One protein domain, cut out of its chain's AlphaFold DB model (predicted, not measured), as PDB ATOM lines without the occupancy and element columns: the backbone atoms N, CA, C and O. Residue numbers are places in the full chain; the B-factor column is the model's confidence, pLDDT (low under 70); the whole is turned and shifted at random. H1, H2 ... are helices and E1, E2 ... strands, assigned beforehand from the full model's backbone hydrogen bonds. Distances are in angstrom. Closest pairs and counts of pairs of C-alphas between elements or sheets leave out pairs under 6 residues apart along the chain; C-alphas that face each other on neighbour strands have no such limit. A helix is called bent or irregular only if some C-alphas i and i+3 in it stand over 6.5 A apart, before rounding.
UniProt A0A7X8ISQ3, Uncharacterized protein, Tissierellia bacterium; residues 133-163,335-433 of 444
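AT A GLANCE: This is residues 133 to 163 and 335 to 433 of the 444 residues of an uncharacterized protein of Tissierellia bacterium (UniProt A0A7X8ISQ3). A long, strongly twisted antiparallel sheet runs through this domain: the bent hairpin of E3 and E4 with E5 beside E4 makes its body, and E1 with E2 make one end of it. H2 packs across E5, H3 is near the opposite end of the domain from E2, and residues 405 to 411 stick out there. The printed part has 130 residues with three named helices and five named strands, in the order H1 E1 E2 H2 E3 E4 H3 E5; the class is mixed, helices and strands. The whole is only just loose, close to compact, with a radius of gyration of the C-alphas of 16.9 A, and elongated, spanning 51 by 32 by 25 A.

HOW THE PARTS SIT: Begin at E4, residues 384 to 394, in the branched sheet. It forms a hairpin with E3, residues 370 to 379, antiparallel at 160 degrees; look at N 374 and O 390, 2.8 A apart and within hydrogen-bond range. E3 bends by 61 degrees at residue 375 and E4 by 58 degrees at residue 387. E5, residues 418 to 426, is antiparallel to E4, with N 391 and O 423 within range at 2.9 A. E1, residues 154 to 160, is antiparallel to E4, with N 158 and O 385 at 2.9 A. On the other side of E1 from E4 lies E2, residues 335 to 340, antiparallel, with N 157 and O 337 at 2.8 A. H2, residues 344 to 352, is on the sheet at a height over the sheet of 8.3 A; it lies over E5, running across the strands at 81 degrees on the local plane, and the closest C-alphas, of Ala 347 and Val 425, are 6.3 A apart. H1, residues 146 to 151, and H3, residues 397 to 405, only graze the sheet. Every O i to N i+4 pair is within hydrogen-bond range in H1, H2 and H3.

IN THESE COORDINATES: Find C-alpha 384 at (57.966, -27.658, 33.573); from there E4 runs 29.1 A to C-alpha 394 at (39.683, -22.968, 11.484). E5 measures 26.3 A, E3 23.6 A, E1 19.7 A and E2 14.6 A. H1 begins at (55.814, -38.298, 13.575) and spans 8.6 A; H2 spans 12.5 A and H3 12.2 A.

THE WHOLE: The C-alphas farthest apart, of Gly 337 and Glu 410, are 51.7 A apart. Residues 164 to 334 are not printed; C-alphas 163 and 335 are 13.5 A apart across this cut. The links H2 to E3 and H3 to E5 are long. Confidence is under 70 in residues 161 to 163, 359 to 362, 380 to 382 and 401 to 416.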
ATOM      1  N   GLY A 133      45.872 -15.516  10.629       78.62
ATOM      2  CA  GLY A 133      45.335 -15.578   9.270       78.62
ATOM      3  C   GLY A 133      46.229 -16.409   8.353       78.62
ATOM      4  O   GLY A 133      47.390 -16.068   8.205       78.62
ATOM      5  N   TYR A 134      45.710 -17.437   7.687       81.00
ATOM      6  CA  TYR A 134      46.422 -18.185   6.639       81.00
ATOM      7  C   TYR A 134      45.546 -18.292   5.387       81.00
ATOM      8  O   TYR A 134      44.325 -18.162   5.468       81.00
ATOM      9  N   ARG A 135      46.131 -18.538   4.210       81.25
ATOM     10  CA  ARG A 135      45.323 -18.770   2.992       81.25
ATOM     11  C   ARG A 135      44.737 -20.176   2.977       81.25
ATOM     12  O   ARG A 135      43.626 -20.390   2.492       81.25
ATOM     13  N   SER A 136      45.473 -21.129   3.535       84.69
ATOM     14  CA  SER A 136      45.085 -22.528   3.622       84.69
ATOM     15  C   SER A 136      45.679 -23.202   4.862       84.69
ATOM     16  O   SER A 136      46.565 -22.654   5.516       84.69
ATOM     17  N   ALA A 137      45.174 -24.389   5.200       85.94
ATOM     18  CA  ALA A 137      45.704 -25.181   6.312       85.94
ATOM     19  C   ALA A 137      47.123 -25.689   6.014       85.94
ATOM     20  O   ALA A 137      47.926 -25.881   6.922       85.94
ATOM     21  N   GLU A 138      47.430 -25.894   4.734       83.88
ATOM     22  CA  GLU A 138      48.725 -26.341   4.237       83.88
ATOM     23  C   GLU A 138      49.836 -25.300   4.432       83.88
ATOM     24  O   GLU A 138      51.008 -25.673   4.460       83.88
ATOM     25  N   ASP A 139      49.471 -24.026   4.600       79.19
ATOM     26  CA  ASP A 139      50.418 -22.941   4.875       79.19
ATOM     27  C   ASP A 139      50.821 -22.892   6.358       79.19
ATOM     28  O   ASP A 139      51.812 -22.255   6.708       79.19
ATOM     29  N   ILE A 140      50.090 -23.590   7.238       81.81
ATOM     30  CA  ILE A 140      50.417 -23.684   8.662       81.81
ATOM     31  C   ILE A 140      51.640 -24.583   8.822       81.81
ATOM     32  O   ILE A 140      51.570 -25.810   8.672       81.81
ATOM     33  N   SER A 141      52.768 -23.971   9.171       78.75
ATOM     34  CA  SER A 141      53.980 -24.725   9.439       78.75
ATOM     35  C   SER A 141      53.925 -25.413  10.793       78.75
ATOM     36  O   SER A 141      53.876 -24.775  11.840       78.75
ATOM     37  N   VAL A 142      54.028 -26.736  10.753       82.19
ATOM     38  CA  VAL A 142      54.255 -27.582  11.921       82.19
ATOM     39  C   VAL A 142      55.458 -28.471  11.647       82.19
ATOM     40  O   VAL A 142      55.609 -29.021  10.552       82.19
ATOM     41  N   TYR A 143      56.333 -28.626  12.637       83.81
ATOM     42  CA  TYR A 143      57.410 -29.601  12.533       83.81
ATOM     43  C   TYR A 143      56.815 -31.018  12.482       83.81
ATOM     44  O   TYR A 143      55.915 -31.356  13.255       83.81
ATOM     45  N   ASP A 144      57.321 -31.869  11.585       88.25
ATOM     46  CA  ASP A 144      56.865 -33.258  11.494       88.25
ATOM     47  C   ASP A 144      57.419 -34.075  12.667       88.25
ATOM     48  O   ASP A 144      58.515 -34.624  12.608       88.25
ATOM     49  N   PHE A 145      56.646 -34.155  13.748       91.88
ATOM     50  CA  PHE A 145      56.982 -34.886  14.973       91.88
ATOM     51  C   PHE A 145      56.787 -36.408  14.853       91.88
ATOM     52  O   PHE A 145      57.188 -37.174  15.733       91.88
ATOM     53  N   ARG A 146      56.161 -36.881  13.768       93.88
ATOM     54  CA  ARG A 146      55.814 -38.298  13.575       93.88
ATOM     55  C   ARG A 146      57.030 -39.232  13.568       93.88
ATOM     56  O   ARG A 146      56.909 -40.315  14.137       93.88
ATOM     57  N   PRO A 147      58.197 -38.873  12.993       95.25
ATOM     58  CA  PRO A 147      59.407 -39.680  13.113       95.25
ATOM     59  C   PRO A 147      59.866 -39.868  14.564       95.25
ATOM     60  O   PRO A 147      60.292 -40.969  14.910       95.25
ATOM     61  N   ALA A 148      59.738 -38.843  15.417       94.25
ATOM     62  CA  ALA A 148      60.064 -38.950  16.839       94.25
ATOM     63  C   ALA A 148      59.117 -39.932  17.541       94.25
ATOM     64  O   ALA A 148      59.573 -40.897  18.148       94.25
ATOM     65  N   LEU A 149      57.800 -39.774  17.365       94.44
ATOM     66  CA  LEU A 149      56.807 -40.674  17.974       94.44
ATOM     67  C   LEU A 149      56.791 -42.090  17.376       94.44
ATOM     68  O   LEU A 149      56.286 -43.023  17.990       94.44
ATOM     69  N   ALA A 150      57.337 -42.286  16.175       95.50
ATOM     70  CA  ALA A 150      57.555 -43.620  15.620       95.50
ATOM     71  C   ALA A 150      58.784 -44.316  16.231       95.50
ATOM     72  O   ALA A 150      58.883 -45.544  16.170       95.50
ATOM     73  N   ALA A 151      59.730 -43.545  16.778       95.12
ATOM     74  CA  ALA A 151      60.956 -44.052  17.383       95.12
ATOM     75  C   ALA A 151      60.798 -44.377  18.880       95.12
ATOM     76  O   ALA A 151      61.547 -45.211  19.391       95.12
ATOM     77  N   THR A 152      59.841 -43.751  19.571       95.44
ATOM     78  CA  THR A 152      59.638 -43.902  21.018       95.44
ATOM     79  C   THR A 152      58.177 -43.707  21.431       95.44
ATOM     80  O   THR A 152      57.448 -42.932  20.820       95.44
ATOM     81  N   ASP A 153      57.778 -44.382  22.512       95.38
ATOM     82  CA  ASP A 153      56.487 -44.186  23.190       95.38
ATOM     83  C   ASP A 153      56.598 -43.211  24.386       95.38
ATOM     84  O   ASP A 153      55.614 -42.972  25.091       95.38
ATOM     85  N   THR A 154      57.793 -42.669  24.648       96.50
ATOM     86  CA  THR A 154      58.061 -41.681  25.704       96.50
ATOM     87  C   THR A 154      58.759 -40.448  25.148       96.50
ATOM     88  O   THR A 154      59.533 -40.560  24.200       96.50
ATOM     89  N   LEU A 155      58.530 -39.291  25.762       96.75
ATOM     90  CA  LEU A 155      59.281 -38.067  25.490       96.75
ATOM     91  C   LEU A 155      59.835 -37.471  26.792       96.75
ATOM     92  O   LEU A 155      59.209 -37.641  27.848       96.75
ATOM     93  N   PRO A 156      60.972 -36.758  26.729       95.12
ATOM     94  CA  PRO A 156      61.552 -36.148  27.909       95.12
ATOM     95  C   PRO A 156      60.687 -35.002  28.422       95.12
ATOM     96  O   PRO A 156      60.033 -34.284  27.672       95.12
ATOM     97  N   VAL A 157      60.713 -34.810  29.729       93.19
ATOM     98  CA  VAL A 157      60.147 -33.643  30.398       93.19
ATOM     99  C   VAL A 157      61.267 -32.950  31.136       93.19
ATOM    100  O   VAL A 157      62.085 -33.597  31.798       93.19
ATOM    101  N   TYR A 158      61.292 -31.631  31.017       89.94
ATOM    102  CA  TYR A 158      62.333 -30.802  31.585       89.94
ATOM    103  C   TYR A 158      61.769 -29.873  32.647       89.94
ATOM    104  O   TYR A 158      60.624 -29.434  32.559       89.94
ATOM    105  N   ARG A 159      62.597 -29.551  33.631       85.56
ATOM    106  CA  ARG A 159      62.335 -28.517  34.625       85.56
ATOM    107  C   ARG A 159      63.337 -27.400  34.412       85.56
ATOM    108  O   ARG A 159      64.498 -27.653  34.095       85.56
ATOM    109  N   TYR A 160      62.886 -26.171  34.567       79.25
ATOM    110  CA  TYR A 160      63.780 -25.032  34.638       79.25
ATOM    111  C   TYR A 160      64.644 -25.140  35.906       79.25
ATOM    112  O   TYR A 160      64.110 -25.253  37.011       79.25
ATOM    113  N   ARG A 161      65.976 -25.145  35.751       69.12
ATOM    114  CA  ARG A 161      66.925 -25.519  36.821       69.12
ATOM    115  C   ARG A 161      66.828 -24.634  38.073       69.12
ATOM    116  O   ARG A 161      67.212 -25.066  39.154       69.12
ATOM    117  N   TRP A 162      66.312 -23.416  37.938       61.00
ATOM    118  CA  TRP A 162      66.380 -22.394  38.986       61.00
ATOM    119  C   TRP A 162      65.006 -21.972  39.519       61.00
ATOM    120  O   TRP A 162      64.816 -20.856  39.996       61.00
ATOM    121  N   SER A 163      64.045 -22.896  39.459       50.06
ATOM    122  CA  SER A 163      62.742 -22.774  40.117       50.06
ATOM    123  C   SER A 163      62.898 -22.809  41.643       50.06
ATOM    124  O   SER A 163      63.342 -23.813  42.205       50.06
ATOM    125  N   LEU A 335      66.704 -32.469  32.905       90.94
ATOM    126  CA  LEU A 335      65.829 -33.595  32.617       90.94
ATOM    127  C   LEU A 335      65.179 -34.082  33.916       90.94
ATOM    128  O   LEU A 335      65.871 -34.542  34.821       90.94
ATOM    129  N   VAL A 336      63.851 -34.041  33.965       90.25
ATOM    130  CA  VAL A 336      63.048 -34.630  35.048       90.25
ATOM    131  C   VAL A 336      62.863 -36.126  34.814       90.25
ATOM    132  O   VAL A 336      62.891 -36.927  35.744       90.25
ATOM    133  N   GLY A 337      62.646 -36.520  33.559       91.62
ATOM    134  CA  GLY A 337      62.453 -37.916  33.190       91.62
ATOM    135  C   GLY A 337      61.832 -38.096  31.814       91.62
ATOM    136  O   GLY A 337      61.488 -37.132  31.140       91.62
ATOM    137  N   GLU A 338      61.679 -39.355  31.421       95.06
ATOM    138  CA  GLU A 338      61.025 -39.778  30.182       95.06
ATOM    139  C   GLU A 338      59.605 -40.245  30.500       95.06
ATOM    140  O   GLU A 338      59.419 -41.178  31.287       95.06
ATOM    141  N   TYR A 339      58.602 -39.611  29.893       96.00
ATOM    142  CA  TYR A 339      57.198 -39.847  30.221       96.00
ATOM    143  C   TYR A 339      56.439 -40.438  29.035       96.00
ATOM    144  O   TYR A 339      56.635 -39.984  27.906       96.00
ATOM    145  N   PRO A 340      55.549 -41.423  29.259       96.94
ATOM    146  CA  PRO A 340      54.708 -41.973  28.205       96.94
ATOM    147  C   PRO A 340      53.827 -40.912  27.555       96.94
ATOM    148  O   PRO A 340      53.177 -40.124  28.249       96.94
ATOM    149  N   VAL A 341      53.756 -40.939  26.226       96.88
ATOM    150  CA  VAL A 341      52.942 -40.002  25.447       96.88
ATOM    151  C   VAL A 341      51.685 -40.659  24.886       96.88
ATOM    152  O   VAL A 341      51.639 -41.856  24.597       96.88
ATOM    153  N   LEU A 342      50.631 -39.861  24.762       95.62
ATOM    154  CA  LEU A 342      49.409 -40.187  24.046       95.62
ATOM    155  C   LEU A 342      49.685 -40.260  22.551       95.62
ATOM    156  O   LEU A 342      50.520 -39.527  22.012       95.62
ATOM    157  N   LYS A 343      48.901 -41.084  21.860       94.44
ATOM    158  CA  LYS A 343      48.819 -41.011  20.399       94.44
ATOM    159  C   LYS A 343      48.032 -39.772  19.977       94.44
ATOM    160  O   LYS A 343      47.133 -39.338  20.693       94.44
ATOM    161  N   GLU A 344      48.306 -39.270  18.776       94.44
ATOM    162  CA  GLU A 344      47.612 -38.107  18.204       94.44
ATOM    163  C   GLU A 344      46.080 -38.260  18.254       94.44
ATOM    164  O   GLU A 344      45.377 -37.383  18.749       94.44
ATOM    165  N   GLU A 345      45.561 -39.421  17.845       94.69
ATOM    166  CA  GLU A 345      44.121 -39.715  17.888       94.69
ATOM    167  C   GLU A 345      43.546 -39.691  19.311       94.69
ATOM    168  O   GLU A 345      42.419 -39.252  19.517       94.69
ATOM    169  N   GLU A 346      44.310 -40.133  20.311       95.50
ATOM    170  CA  GLU A 346      43.865 -40.103  21.708       95.50
ATOM    171  C   GLU A 346      43.803 -38.661  22.219       95.50
ATOM    172  O   GLU A 346      42.810 -38.272  22.830       95.50
ATOM    173  N   ALA A 347      44.810 -37.841  21.905       94.94
ATOM    174  CA  ALA A 347      44.798 -36.416  22.224       94.94
ATOM    175  C   ALA A 347      43.638 -35.679  21.532       94.94
ATOM    176  O   ALA A 347      42.986 -34.838  22.150       94.94
ATOM    177  N   LYS A 348      43.312 -36.052  20.289       95.31
ATOM    178  CA  LYS A 348      42.165 -35.510  19.551       95.31
ATOM    179  C   LYS A 348      40.833 -35.841  20.228       95.31
ATOM    180  O   LYS A 348      39.988 -34.963  20.383       95.31
ATOM    181  N   GLN A 349      40.646 -37.083  20.685       94.75
ATOM    182  CA  GLN A 349      39.439 -37.466  21.432       94.75
ATOM    183  C   GLN A 349      39.303 -36.688  22.747       94.75
ATOM    184  O   GLN A 349      38.193 -36.315  23.126       94.75
ATOM    185  N   ARG A 350      40.423 -36.394  23.416       92.19
ATOM    186  CA  ARG A 350      40.438 -35.556  24.623       92.19
ATOM    187  C   ARG A 350      40.041 -34.109  24.328       92.19
ATOM    188  O   ARG A 350      39.205 -33.567  25.047       92.19
ATOM    189  N   LEU A 351      40.544 -33.517  23.241       92.12
ATOM    190  CA  LEU A 351      40.097 -32.196  22.782       92.12
ATOM    191  C   LEU A 351      38.577 -32.166  22.555       92.12
ATOM    192  O   LEU A 351      37.900 -31.283  23.075       92.12
ATOM    193  N   ILE A 352      38.031 -33.159  21.844       91.81
ATOM    194  CA  ILE A 352      36.585 -33.273  21.571       91.81
ATOM    195  C   ILE A 352      35.773 -33.409  22.871       91.81
ATOM    196  O   ILE A 352      34.646 -32.923  22.955       91.81
ATOM    197  N   ALA A 353      36.342 -34.040  23.899       89.88
ATOM    198  CA  ALA A 353      35.738 -34.154  25.225       89.88
ATOM    199  C   ALA A 353      35.838 -32.867  26.074       89.88
ATOM    200  O   ALA A 353      35.304 -32.839  27.183       89.88
ATOM    201  N   GLY A 354      36.492 -31.811  25.575       85.81
ATOM    202  CA  GLY A 354      36.711 -30.554  26.297       85.81
ATOM    203  C   GLY A 354      37.916 -30.574  27.245       85.81
ATOM    204  O   GLY A 354      38.066 -29.670  28.064       85.81
ATOM    205  N   GLU A 355      38.784 -31.585  27.160       86.75
ATOM    206  CA  GLU A 355      39.978 -31.730  28.006       86.75
ATOM    207  C   GLU A 355      41.196 -31.016  27.396       86.75
ATOM    208  O   GLU A 355      42.183 -31.644  27.004       86.75
ATOM    209  N   HIS A 356      41.129 -29.692  27.303       82.44
ATOM    210  CA  HIS A 356      42.199 -28.857  26.757       82.44
ATOM    211  C   HIS A 356      42.574 -27.724  27.722       82.44
ATOM    212  O   HIS A 356      41.764 -27.266  28.528       82.44
ATOM    213  N   LEU A 357      43.832 -27.283  27.659       75.75
ATOM    214  CA  LEU A 357      44.405 -26.294  28.585       75.75
ATOM    215  C   LEU A 357      44.371 -24.866  28.079       75.75
ATOM    216  O   LEU A 357      44.586 -23.929  28.846       75.75
ATOM    217  N   SER A 358      44.161 -24.718  26.783       70.69
ATOM    218  CA  SER A 358      44.128 -23.437  26.118       70.69
ATOM    219  C   SER A 358      42.971 -23.377  25.149       70.69
ATOM    220  O   SER A 358      42.231 -24.342  24.971       70.69
ATOM    221  N   GLY A 359      42.815 -22.220  24.542       59.09
ATOM    222  CA  GLY A 359      41.734 -21.919  23.641       59.09
ATOM    223  C   GLY A 359      41.097 -20.612  24.077       59.09
ATOM    224  O   GLY A 359      41.217 -20.209  25.240       59.09
ATOM    225  N   PRO A 360      40.427 -19.936  23.153       59.19
ATOM    226  CA  PRO A 360      39.757 -18.688  23.452       59.19
ATOM    227  C   PRO A 360      38.651 -18.880  24.508       59.19
ATOM    228  O   PRO A 360      38.338 -20.000  24.922       59.19
ATOM    229  N   GLU A 361      38.046 -17.779  24.963       65.12
ATOM    230  CA  GLU A 361      36.954 -17.779  25.960       65.12
ATOM    231  C   GLU A 361      35.689 -18.539  25.505       65.12
ATOM    232  O   GLU A 361      34.720 -18.652  26.250       65.12
ATOM    233  N   TRP A 362      35.683 -19.061  24.280       66.06
ATOM    234  CA  TRP A 362      34.580 -19.785  23.666       66.06
ATOM    235  C   TRP A 362      34.915 -21.262  23.411       66.06
ATOM    236  O   TRP A 362      36.076 -21.672  23.367       66.06
ATOM    237  N   ASP A 363      33.861 -22.065  23.268       77.25
ATOM    238  CA  ASP A 363      33.947 -23.520  23.135       77.25
ATOM    239  C   ASP A 363      34.608 -23.970  21.825       77.25
ATOM    240  O   ASP A 363      34.494 -23.318  20.784       77.25
ATOM    241  N   PHE A 364      35.246 -25.140  21.877       86.25
ATOM    242  CA  PHE A 364      35.789 -25.829  20.710       86.25
ATOM    243  C   PHE A 364      34.693 -26.050  19.640       86.25
ATOM    244  O   PHE A 364      33.665 -26.661  19.945       86.25
ATOM    245  N   PRO A 365      34.874 -25.560  18.393       86.88
ATOM    246  CA  PRO A 365      33.796 -25.498  17.402       86.88
ATOM    247  C   PRO A 365      33.431 -26.847  16.770       86.88
ATOM    248  O   PRO A 365      32.362 -26.951  16.175       86.88
ATOM    249  N   GLY A 366      34.280 -27.871  16.892       90.12
ATOM    250  CA  GLY A 366      34.022 -29.209  16.355       90.12
ATOM    251  C   GLY A 366      35.241 -29.837  15.685       90.12
ATOM    252  O   GLY A 366      36.168 -29.150  15.255       90.12
ATOM    253  N   GLU A 367      35.244 -31.168  15.597       94.00
ATOM    254  CA  GLU A 367      36.328 -31.956  14.993       94.00
ATOM    255  C   GLU A 367      36.581 -31.585  13.525       94.00
ATOM    256  O   GLU A 367      37.723 -31.609  13.068       94.00
ATOM    257  N   GLU A 368      35.527 -31.230  12.793       93.31
ATOM    258  CA  GLU A 368      35.571 -30.858  11.381       93.31
ATOM    259  C   GLU A 368      36.359 -29.573  11.102       93.31
ATOM    260  O   GLU A 368      36.761 -29.350   9.961       93.31
ATOM    261  N   TYR A 369      36.593 -28.756  12.132       92.56
ATOM    262  CA  TYR A 369      37.363 -27.518  12.041       92.56
ATOM    263  C   TYR A 369      38.851 -27.720  12.341       92.56
ATOM    264  O   TYR A 369      39.631 -26.787  12.157       92.56
ATOM    265  N   ILE A 370      39.271 -28.909  12.794       93.88
ATOM    266  CA  ILE A 370      40.692 -29.212  12.999       93.88
ATOM    267  C   ILE A 370      41.373 -29.291  11.631       93.88
ATOM    268  O   ILE A 370      41.114 -30.197  10.839       93.88
ATOM    269  N   ALA A 371      42.260 -28.337  11.380       92.88
ATOM    270  CA  ALA A 371      42.937 -28.145  10.108       92.88
ATOM    271  C   ALA A 371      44.332 -28.779  10.083       92.88
ATOM    272  O   ALA A 371      44.732 -29.349   9.071       92.88
ATOM    273  N   GLN A 372      45.060 -28.690  11.198       92.25
ATOM    274  CA  GLN A 372      46.423 -29.201  11.326       92.25
ATOM    275  C   GLN A 372      46.719 -29.578  12.783       92.25
ATOM    276  O   GLN A 372      46.175 -28.970  13.706       92.25
ATOM    277  N   THR A 373      47.612 -30.550  12.986       94.00
ATOM    278  CA  THR A 373      48.121 -30.931  14.312       94.00
ATOM    279  C   THR A 373      49.633 -30.736  14.374       94.00
ATOM    280  O   THR A 373      50.362 -31.258  13.529       94.00
ATOM    281  N   GLY A 374      50.104 -30.027  15.395       93.06
ATOM    282  CA  GLY A 374      51.508 -29.937  15.787       93.06
ATOM    283  C   GLY A 374      51.779 -30.643  17.118       93.06
ATOM    284  O   GLY A 374      50.859 -30.984  17.866       93.06
ATOM    285  N   LEU A 375      53.060 -30.837  17.424       93.69
ATOM    286  CA  LEU A 375      53.540 -31.245  18.743       93.69
ATOM    287  C   LEU A 375      54.624 -30.258  19.160       93.69
ATOM    288  O   LEU A 375      55.603 -30.089  18.434       93.69
ATOM    289  N   VAL A 376      54.437 -29.616  20.308       90.94
ATOM    290  CA  VAL A 376      55.282 -28.508  20.761       90.94
ATOM    291  C   VAL A 376      55.687 -28.671  22.216       90.94
ATOM    292  O   VAL A 376      54.909 -29.177  23.023       90.94
ATOM    293  N   TYR A 377      56.891 -28.226  22.573       90.50
ATOM    294  CA  TYR A 377      57.264 -28.073  23.981       90.50
ATOM    295  C   TYR A 377      56.846 -26.696  24.470       90.50
ATOM    296  O   TYR A 377      57.271 -25.683  23.922       90.50
ATOM    297  N   LYS A 378      56.035 -26.660  25.528       83.69
ATOM    298  CA  LYS A 378      55.655 -25.410  26.189       83.69
ATOM    299  C   LYS A 378      56.030 -25.474  27.655       83.69
ATOM    300  O   LYS A 378      55.918 -26.527  28.281       83.69
ATOM    301  N   THR A 379      56.446 -24.331  28.181       75.94
ATOM    302  CA  THR A 379      56.592 -24.108  29.617       75.94
ATOM    303  C   THR A 379      55.318 -23.410  30.081       75.94
ATOM    304  O   THR A 379      54.946 -22.369  29.542       75.94
ATOM    305  N   ASN A 380      54.583 -24.012  31.010       62.66
ATOM    306  CA  ASN A 380      53.435 -23.365  31.651       62.66
ATOM    307  C   ASN A 380      53.928 -22.567  32.884       62.66
ATOM    308  O   ASN A 380      55.128 -22.432  33.113       62.66
ATOM    309  N   ARG A 381      53.017 -22.067  33.728       63.59
ATOM    310  CA  ARG A 381      53.373 -21.365  34.981       63.59
ATOM    311  C   ARG A 381      54.080 -22.247  36.033       63.59
ATOM    312  O   ARG A 381      54.308 -21.771  37.141       63.59
ATOM    313  N   THR A 382      54.386 -23.510  35.727       62.38
ATOM    314  CA  THR A 382      54.881 -24.517  36.677       62.38
ATOM    315  C   THR A 382      56.354 -24.875  36.468       62.38
ATOM    316  O   THR A 382      56.780 -25.909  36.970       62.38
ATOM    317  N   ASP A 383      57.113 -24.093  35.692       75.81
ATOM    318  CA  ASP A 383      58.541 -24.320  35.381       75.81
ATOM    319  C   ASP A 383      58.867 -25.652  34.691       75.81
ATOM    320  O   ASP A 383      60.034 -26.008  34.511       75.81
ATOM    321  N   ILE A 384      57.839 -26.391  34.276       83.75
ATOM    322  CA  ILE A 384      57.966 -27.658  33.573       83.75
ATOM    323  C   ILE A 384      57.766 -27.404  32.083       83.75
ATOM    324  O   ILE A 384      56.706 -26.948  31.651       83.75
ATOM    325  N   ALA A 385      58.784 -27.739  31.296       88.38
ATOM    326  CA  ALA A 385      58.693 -27.829  29.851       88.38
ATOM    327  C   ALA A 385      58.369 -29.276  29.457       88.38
ATOM    328  O   ALA A 385      59.176 -30.192  29.636       88.38
ATOM    329  N   MET A 386      57.177 -29.480  28.905       91.81
ATOM    330  CA  MET A 386      56.676 -30.793  28.489       91.81
ATOM    331  C   MET A 386      55.976 -30.704  27.126       91.81
ATOM    332  O   MET A 386      55.608 -29.602  26.700       91.81
ATOM    333  N   PRO A 387      55.790 -31.832  26.418       94.62
ATOM    334  CA  PRO A 387      55.151 -31.821  25.111       94.62
ATOM    335  C   PRO A 387      53.624 -31.658  25.202       94.62
ATOM    336  O   PRO A 387      52.946 -32.274  26.033       94.62
ATOM    337  N   TYR A 388      53.077 -30.880  24.272       93.38
ATOM    338  CA  TYR A 388      51.651 -30.653  24.058       93.38
ATOM    339  C   TYR A 388      51.309 -30.869  22.588       93.38
ATOM    340  O   TYR A 388      52.027 -30.401  21.704       93.38
ATOM    341  N   TYR A 389      50.191 -31.541  22.325       94.31
ATOM    342  CA  TYR A 389      49.567 -31.489  21.010       94.31
ATOM    343  C   TYR A 389      48.912 -30.123  20.835       94.31
ATOM    344  O   TYR A 389      48.135 -29.700  21.694       94.31
ATOM    345  N   GLU A 390      49.221 -29.453  19.732       91.81
ATOM    346  CA  GLU A 390      48.636 -28.172  19.348       91.81
ATOM    347  C   GLU A 390      47.755 -28.379  18.117       91.81
ATOM    348  O   GLU A 390      48.233 -28.708  17.031       91.81
ATOM    349  N   PHE A 391      46.447 -28.235  18.301       92.62
ATOM    350  CA  PHE A 391      45.462 -28.389  17.240       92.62
ATOM    351  C   PHE A 391      45.116 -27.020  16.673       92.62
ATOM    352  O   PHE A 391      44.546 -26.185  17.378       92.62
ATOM    353  N   TYR A 392      45.429 -26.806  15.400       91.25
ATOM    354  CA  TYR A 392      45.034 -25.615  14.662       91.25
ATOM    355  C   TYR A 392      43.609 -25.795  14.163       91.25
ATOM    356  O   TYR A 392      43.300 -26.756  13.454       91.25
ATOM    357  N   VAL A 393      42.739 -24.870  14.547       91.06
ATOM    358  CA  VAL A 393      41.297 -24.948  14.326       91.06
ATOM    359  C   VAL A 393      40.850 -23.748  13.510       91.06
ATOM    360  O   VAL A 393      41.040 -22.609  13.935       91.06
ATOM    361  N   GLU A 394      40.261 -24.002  12.342       90.69
ATOM    362  CA  GLU A 394      39.683 -22.968  11.484       90.69
ATOM    363  C   GLU A 394      38.443 -22.363  12.156       90.69
ATOM    364  O   GLU A 394      37.553 -23.065  12.637       90.69
ATOM    365  N   LEU A 395      38.386 -21.037  12.202       85.81
ATOM    366  CA  LEU A 395      37.271 -20.292  12.763       85.81
ATOM    367  C   LEU A 395      36.065 -20.329  11.811       85.81
ATOM    368  O   LEU A 395      36.196 -19.898  10.665       85.81
ATOM    369  N   PRO A 396      34.875 -20.769  12.263       84.50
ATOM    370  CA  PRO A 396      33.678 -20.722  11.432       84.50
ATOM    371  C   PRO A 396      33.261 -19.279  11.105       84.50
ATOM    372  O   PRO A 396      33.405 -18.377  11.933       84.50
ATOM    373  N   ASP A 397      32.660 -19.077   9.927       76.88
ATOM    374  CA  ASP A 397      32.212 -17.765   9.420       76.88
ATOM    375  C   ASP A 397      31.360 -16.972  10.420       76.88
ATOM    376  O   ASP A 397      31.479 -15.754  10.529       76.88
ATOM    377  N   GLU A 398      30.507 -17.662  11.177       72.50
ATOM    378  CA  GLU A 398      29.649 -17.068  12.208       72.50
ATOM    379  C   GLU A 398      30.478 -16.362  13.293       72.50
ATOM    380  O   GLU A 398      30.153 -15.251  13.705       72.50
ATOM    381  N   ARG A 399      31.610 -16.954  13.689       71.81
ATOM    382  CA  ARG A 399      32.537 -16.362  14.664       71.81
ATOM    383  C   ARG A 399      33.343 -15.222  14.064       71.81
ATOM    384  O   ARG A 399      33.579 -14.222  14.738       71.81
ATOM    385  N   LEU A 400      33.719 -15.331  12.790       70.75
ATOM    386  CA  LEU A 400      34.353 -14.227  12.068       70.75
ATOM    387  C   LEU A 400      33.427 -13.012  11.980       70.75
ATOM    388  O   LEU A 400      33.891 -11.882  12.103       70.75
ATOM    389  N   LEU A 401      32.125 -13.230  11.786       66.56
ATOM    390  CA  LEU A 401      31.118 -12.171  11.793       66.56
ATOM    391  C   LEU A 401      30.989 -11.516  13.172       66.56
ATOM    392  O   LEU A 401      30.959 -10.289  13.241       66.56
ATOM    393  N   ASP A 402      30.970 -12.292  14.256       64.88
ATOM    394  CA  ASP A 402      30.959 -11.747  15.621       64.88
ATOM    395  C   ASP A 402      32.203 -10.891  15.902       64.88
ATOM    396  O   ASP A 402      32.087  -9.775  16.410       64.88
ATOM    397  N   MET A 403      33.388 -11.371  15.501       65.81
ATOM    398  CA  MET A 403      34.633 -10.605  15.611       65.81
ATOM    399  C   MET A 403      34.572  -9.311  14.795       65.81
ATOM    400  O   MET A 403      34.910  -8.255  15.323       65.81
ATOM    401  N   LYS A 404      34.093  -9.373  13.543       65.00
ATOM    402  CA  LYS A 404      33.913  -8.208  12.653       65.00
ATOM    403  C   LYS A 404      32.935  -7.179  13.222       65.00
ATOM    404  O   LYS A 404      33.168  -5.986  13.089       65.00
ATOM    405  N   ASN A 405      31.860  -7.620  13.870       61.75
ATOM    406  CA  ASN A 405      30.848  -6.725  14.439       61.75
ATOM    407  C   ASN A 405      31.327  -5.992  15.707       61.75
ATOM    408  O   ASN A 405      30.729  -4.984  16.079       61.75
ATOM    409  N   ASN A 406      32.388  -6.485  16.355       57.75
ATOM    410  CA  ASN A 406      32.986  -5.894  17.554       57.75
ATOM    411  C   ASN A 406      34.241  -5.044  17.277       57.75
ATOM    412  O   ASN A 406      34.812  -4.492  18.217       57.75
ATOM    413  N   THR A 407      34.662  -4.911  16.017       56.66
ATOM    414  CA  THR A 407      35.741  -4.001  15.605       56.66
ATOM    415  C   THR A 407      35.164  -2.747  14.945       56.66
ATOM    416  O   THR A 407      34.203  -2.810  14.182       56.66
ATOM    417  N   THR A 408      35.740  -1.583  15.256       50.88
ATOM    418  CA  THR A 408      35.410  -0.298  14.617       50.88
ATOM    419  C   THR A 408      36.068  -0.107  13.249       50.88
ATOM    420  O   THR A 408      35.767   0.877  12.575       50.88
ATOM    421  N   ASP A 409      36.943  -1.025  12.837       52.69
ATOM    422  CA  ASP A 409      37.654  -0.950  11.565       52.69
ATOM    423  C   ASP A 409      36.872  -1.692  10.469       52.69
ATOM    424  O   ASP A 409      36.817  -2.922  10.429       52.69
ATOM    425  N   GLU A 410      36.255  -0.929   9.558       49.56
ATOM    426  CA  GLU A 410      35.481  -1.439   8.409       49.56
ATOM    427  C   GLU A 410      36.356  -2.119   7.322       49.56
ATOM    428  O   GLU A 410      35.824  -2.703   6.378       49.56
ATOM    429  N   GLU A 411      37.689  -2.086   7.441       52.84
ATOM    430  CA  GLU A 411      38.647  -2.534   6.416       52.84
ATOM    431  C   GLU A 411      39.577  -3.652   6.916       52.84
ATOM    432  O   GLU A 411      40.750  -3.387   7.148       52.84
ATOM    433  N   VAL A 412      39.116  -4.893   7.152       51.66
ATOM    434  CA  VAL A 412      40.038  -5.864   7.808       51.66
ATOM    435  C   VAL A 412      40.058  -7.305   7.277       51.66
ATOM    436  O   VAL A 412      40.974  -8.044   7.612       51.66
ATOM    437  N   TYR A 413      39.168  -7.749   6.386       54.00
ATOM    438  CA  TYR A 413      39.241  -9.146   5.912       54.00
ATOM    439  C   TYR A 413      39.056  -9.260   4.404       54.00
ATOM    440  O   TYR A 413      37.943  -9.114   3.899       54.00
ATOM    441  N   GLN A 414      40.146  -9.547   3.691       55.78
ATOM    442  CA  GLN A 414      40.070 -10.005   2.305       55.78
ATOM    443  C   GLN A 414      39.461 -11.416   2.272       55.78
ATOM    444  O   GLN A 414      39.746 -12.228   3.149       55.78
ATOM    445  N   GLU A 415      38.632 -11.714   1.264       55.28
ATOM    446  CA  GLU A 415      37.912 -12.999   1.131       55.28
ATOM    447  C   GLU A 415      38.836 -14.236   1.062       55.28
ATOM    448  O   GLU A 415      38.363 -15.359   1.196       55.28
ATOM    449  N   GLU A 416      40.145 -14.045   0.871       65.94
ATOM    450  CA  GLU A 416      41.133 -15.113   0.670       65.94
ATOM    451  C   GLU A 416      41.918 -15.507   1.939       65.94
ATOM    452  O   GLU A 416      42.809 -16.353   1.856       65.94
ATOM    453  N   VAL A 417      41.618 -14.922   3.106       76.12
ATOM    454  CA  VAL A 417      42.297 -15.250   4.377       76.12
ATOM    455  C   VAL A 417      41.347 -15.997   5.310       76.12
ATOM    456  O   VAL A 417      40.338 -15.455   5.766       76.12
ATOM    457  N   LYS A 418      41.698 -17.243   5.625       83.25
ATOM    458  CA  LYS A 418      41.076 -18.054   6.673       83.25
ATOM    459  C   LYS A 418      41.716 -17.725   8.011       83.25
ATOM    460  O   LYS A 418      42.919 -17.496   8.085       83.25
ATOM    461  N   VAL A 419      40.928 -17.727   9.076       83.31
ATOM    462  CA  VAL A 419      41.443 -17.456  10.419       83.31
ATOM    463  C   VAL A 419      41.468 -18.748  11.214       83.31
ATOM    464  O   VAL A 419      40.523 -19.529  11.170       83.31
ATOM    465  N   PHE A 420      42.544 -18.959  11.951       85.75
ATOM    466  CA  PHE A 420      42.765 -20.133  12.772       85.75
ATOM    467  C   PHE A 420      43.051 -19.711  14.206       85.75
ATOM    468  O   PHE A 420      43.605 -18.642  14.465       85.75
ATOM    469  N   THR A 421      42.687 -20.567  15.144       85.25
ATOM    470  CA  THR A 421      43.109 -20.497  16.544       85.25
ATOM    471  C   THR A 421      43.737 -21.830  16.937       85.25
ATOM    472  O   THR A 421      43.757 -22.762  16.133       85.25
ATOM    473  N   THR A 422      44.260 -21.935  18.155       87.38
ATOM    474  CA  THR A 422      44.898 -23.166  18.627       87.38
ATOM    475  C   THR A 422      44.296 -23.643  19.939       87.38
ATOM    476  O   THR A 422      43.965 -22.856  20.825       87.38
ATOM    477  N   PHE A 423      44.160 -24.960  20.052       88.44
ATOM    478  CA  PHE A 423      43.791 -25.650  21.283       88.44
ATOM    479  C   PHE A 423      44.917 -26.606  21.654       88.44
ATOM    480  O   PHE A 423      45.358 -27.389  20.812       88.44
ATOM    481  N   VAL A 424      45.372 -26.565  22.908       88.81
ATOM    482  CA  VAL A 424      46.461 -27.435  23.372       88.81
ATOM    483  C   VAL A 424      45.987 -28.515  24.337       88.81
ATOM    484  O   VAL A 424      45.216 -28.263  25.269       88.81
ATOM    485  N   VAL A 425      46.505 -29.724  24.137       91.69
ATOM    486  CA  VAL A 425      46.265 -30.896  24.987       91.69
ATOM    487  C   VAL A 425      47.618 -31.456  25.429       91.69
ATOM    488  O   VAL A 425      48.484 -31.655  24.575       91.69
ATOM    489  N   PRO A 426      47.839 -31.735  26.729       92.62
ATOM    490  CA  PRO A 426      49.034 -32.443  27.181       92.62
ATOM    491  C   PRO A 426      49.284 -33.707  26.364       92.62
ATOM    492  O   PRO A 426      48.395 -34.554  26.252       92.62
ATOM    493  N   ALA A 427      50.490 -33.849  25.816       95.50
ATOM    494  CA  ALA A 427      50.861 -35.068  25.111       95.50
ATOM    495  C   ALA A 427      51.221 -36.193  26.085       95.50
ATOM    496  O   ALA A 427      51.145 -37.352  25.706       95.50
ATOM    497  N   ILE A 428      51.571 -35.883  27.336       95.31
ATOM    498  CA  ILE A 428      51.834 -36.888  28.370       95.31
ATOM    499  C   ILE A 428      50.543 -37.622  28.770       95.31
ATOM    500  O   ILE A 428      49.463 -37.029  28.849       95.31
ATOM    501  N   GLN A 429      50.655 -38.924  29.040       94.94
ATOM    502  CA  GLN A 429      49.534 -39.745  29.494       94.94
ATOM    503  C   GLN A 429      48.922 -39.213  30.809       94.94
ATOM    504  O   GLN A 429      49.667 -38.885  31.734       94.94
ATOM    505  N   PRO A 430      47.578 -39.200  30.951       91.25
ATOM    506  CA  PRO A 430      46.885 -38.653  32.127       91.25
ATOM    507  C   PRO A 430      47.321 -39.247  33.472       91.25
ATOM    508  O   PRO A 430      47.309 -38.561  34.492       91.25
ATOM    509  N   ASP A 431      47.758 -40.508  33.482       91.81
ATOM    510  CA  ASP A 431      48.241 -41.185  34.689       91.81
ATOM    511  C   ASP A 431      49.471 -40.500  35.306       91.81
ATOM    512  O   ASP A 431      49.693 -40.652  36.506       91.81
ATOM    513  N   TYR A 432      50.190 -39.669  34.548       92.06
ATOM    514  CA  TYR A 432      51.351 -38.895  35.003       92.06
ATOM    515  C   TYR A 432      51.058 -37.403  35.158       92.06
ATOM    516  O   TYR A 432      51.972 -36.631  35.406       92.06
ATOM    517  N   LEU A 433      49.805 -36.975  35.009       89.81
ATOM    518  CA  LEU A 433      49.411 -35.575  35.151       89.81
ATOM    519  C   LEU A 433      48.640 -35.365  36.451       89.81
ATOM    520  O   LEU A 433      47.865 -36.236  36.874       89.81
TER     521      LEU A 433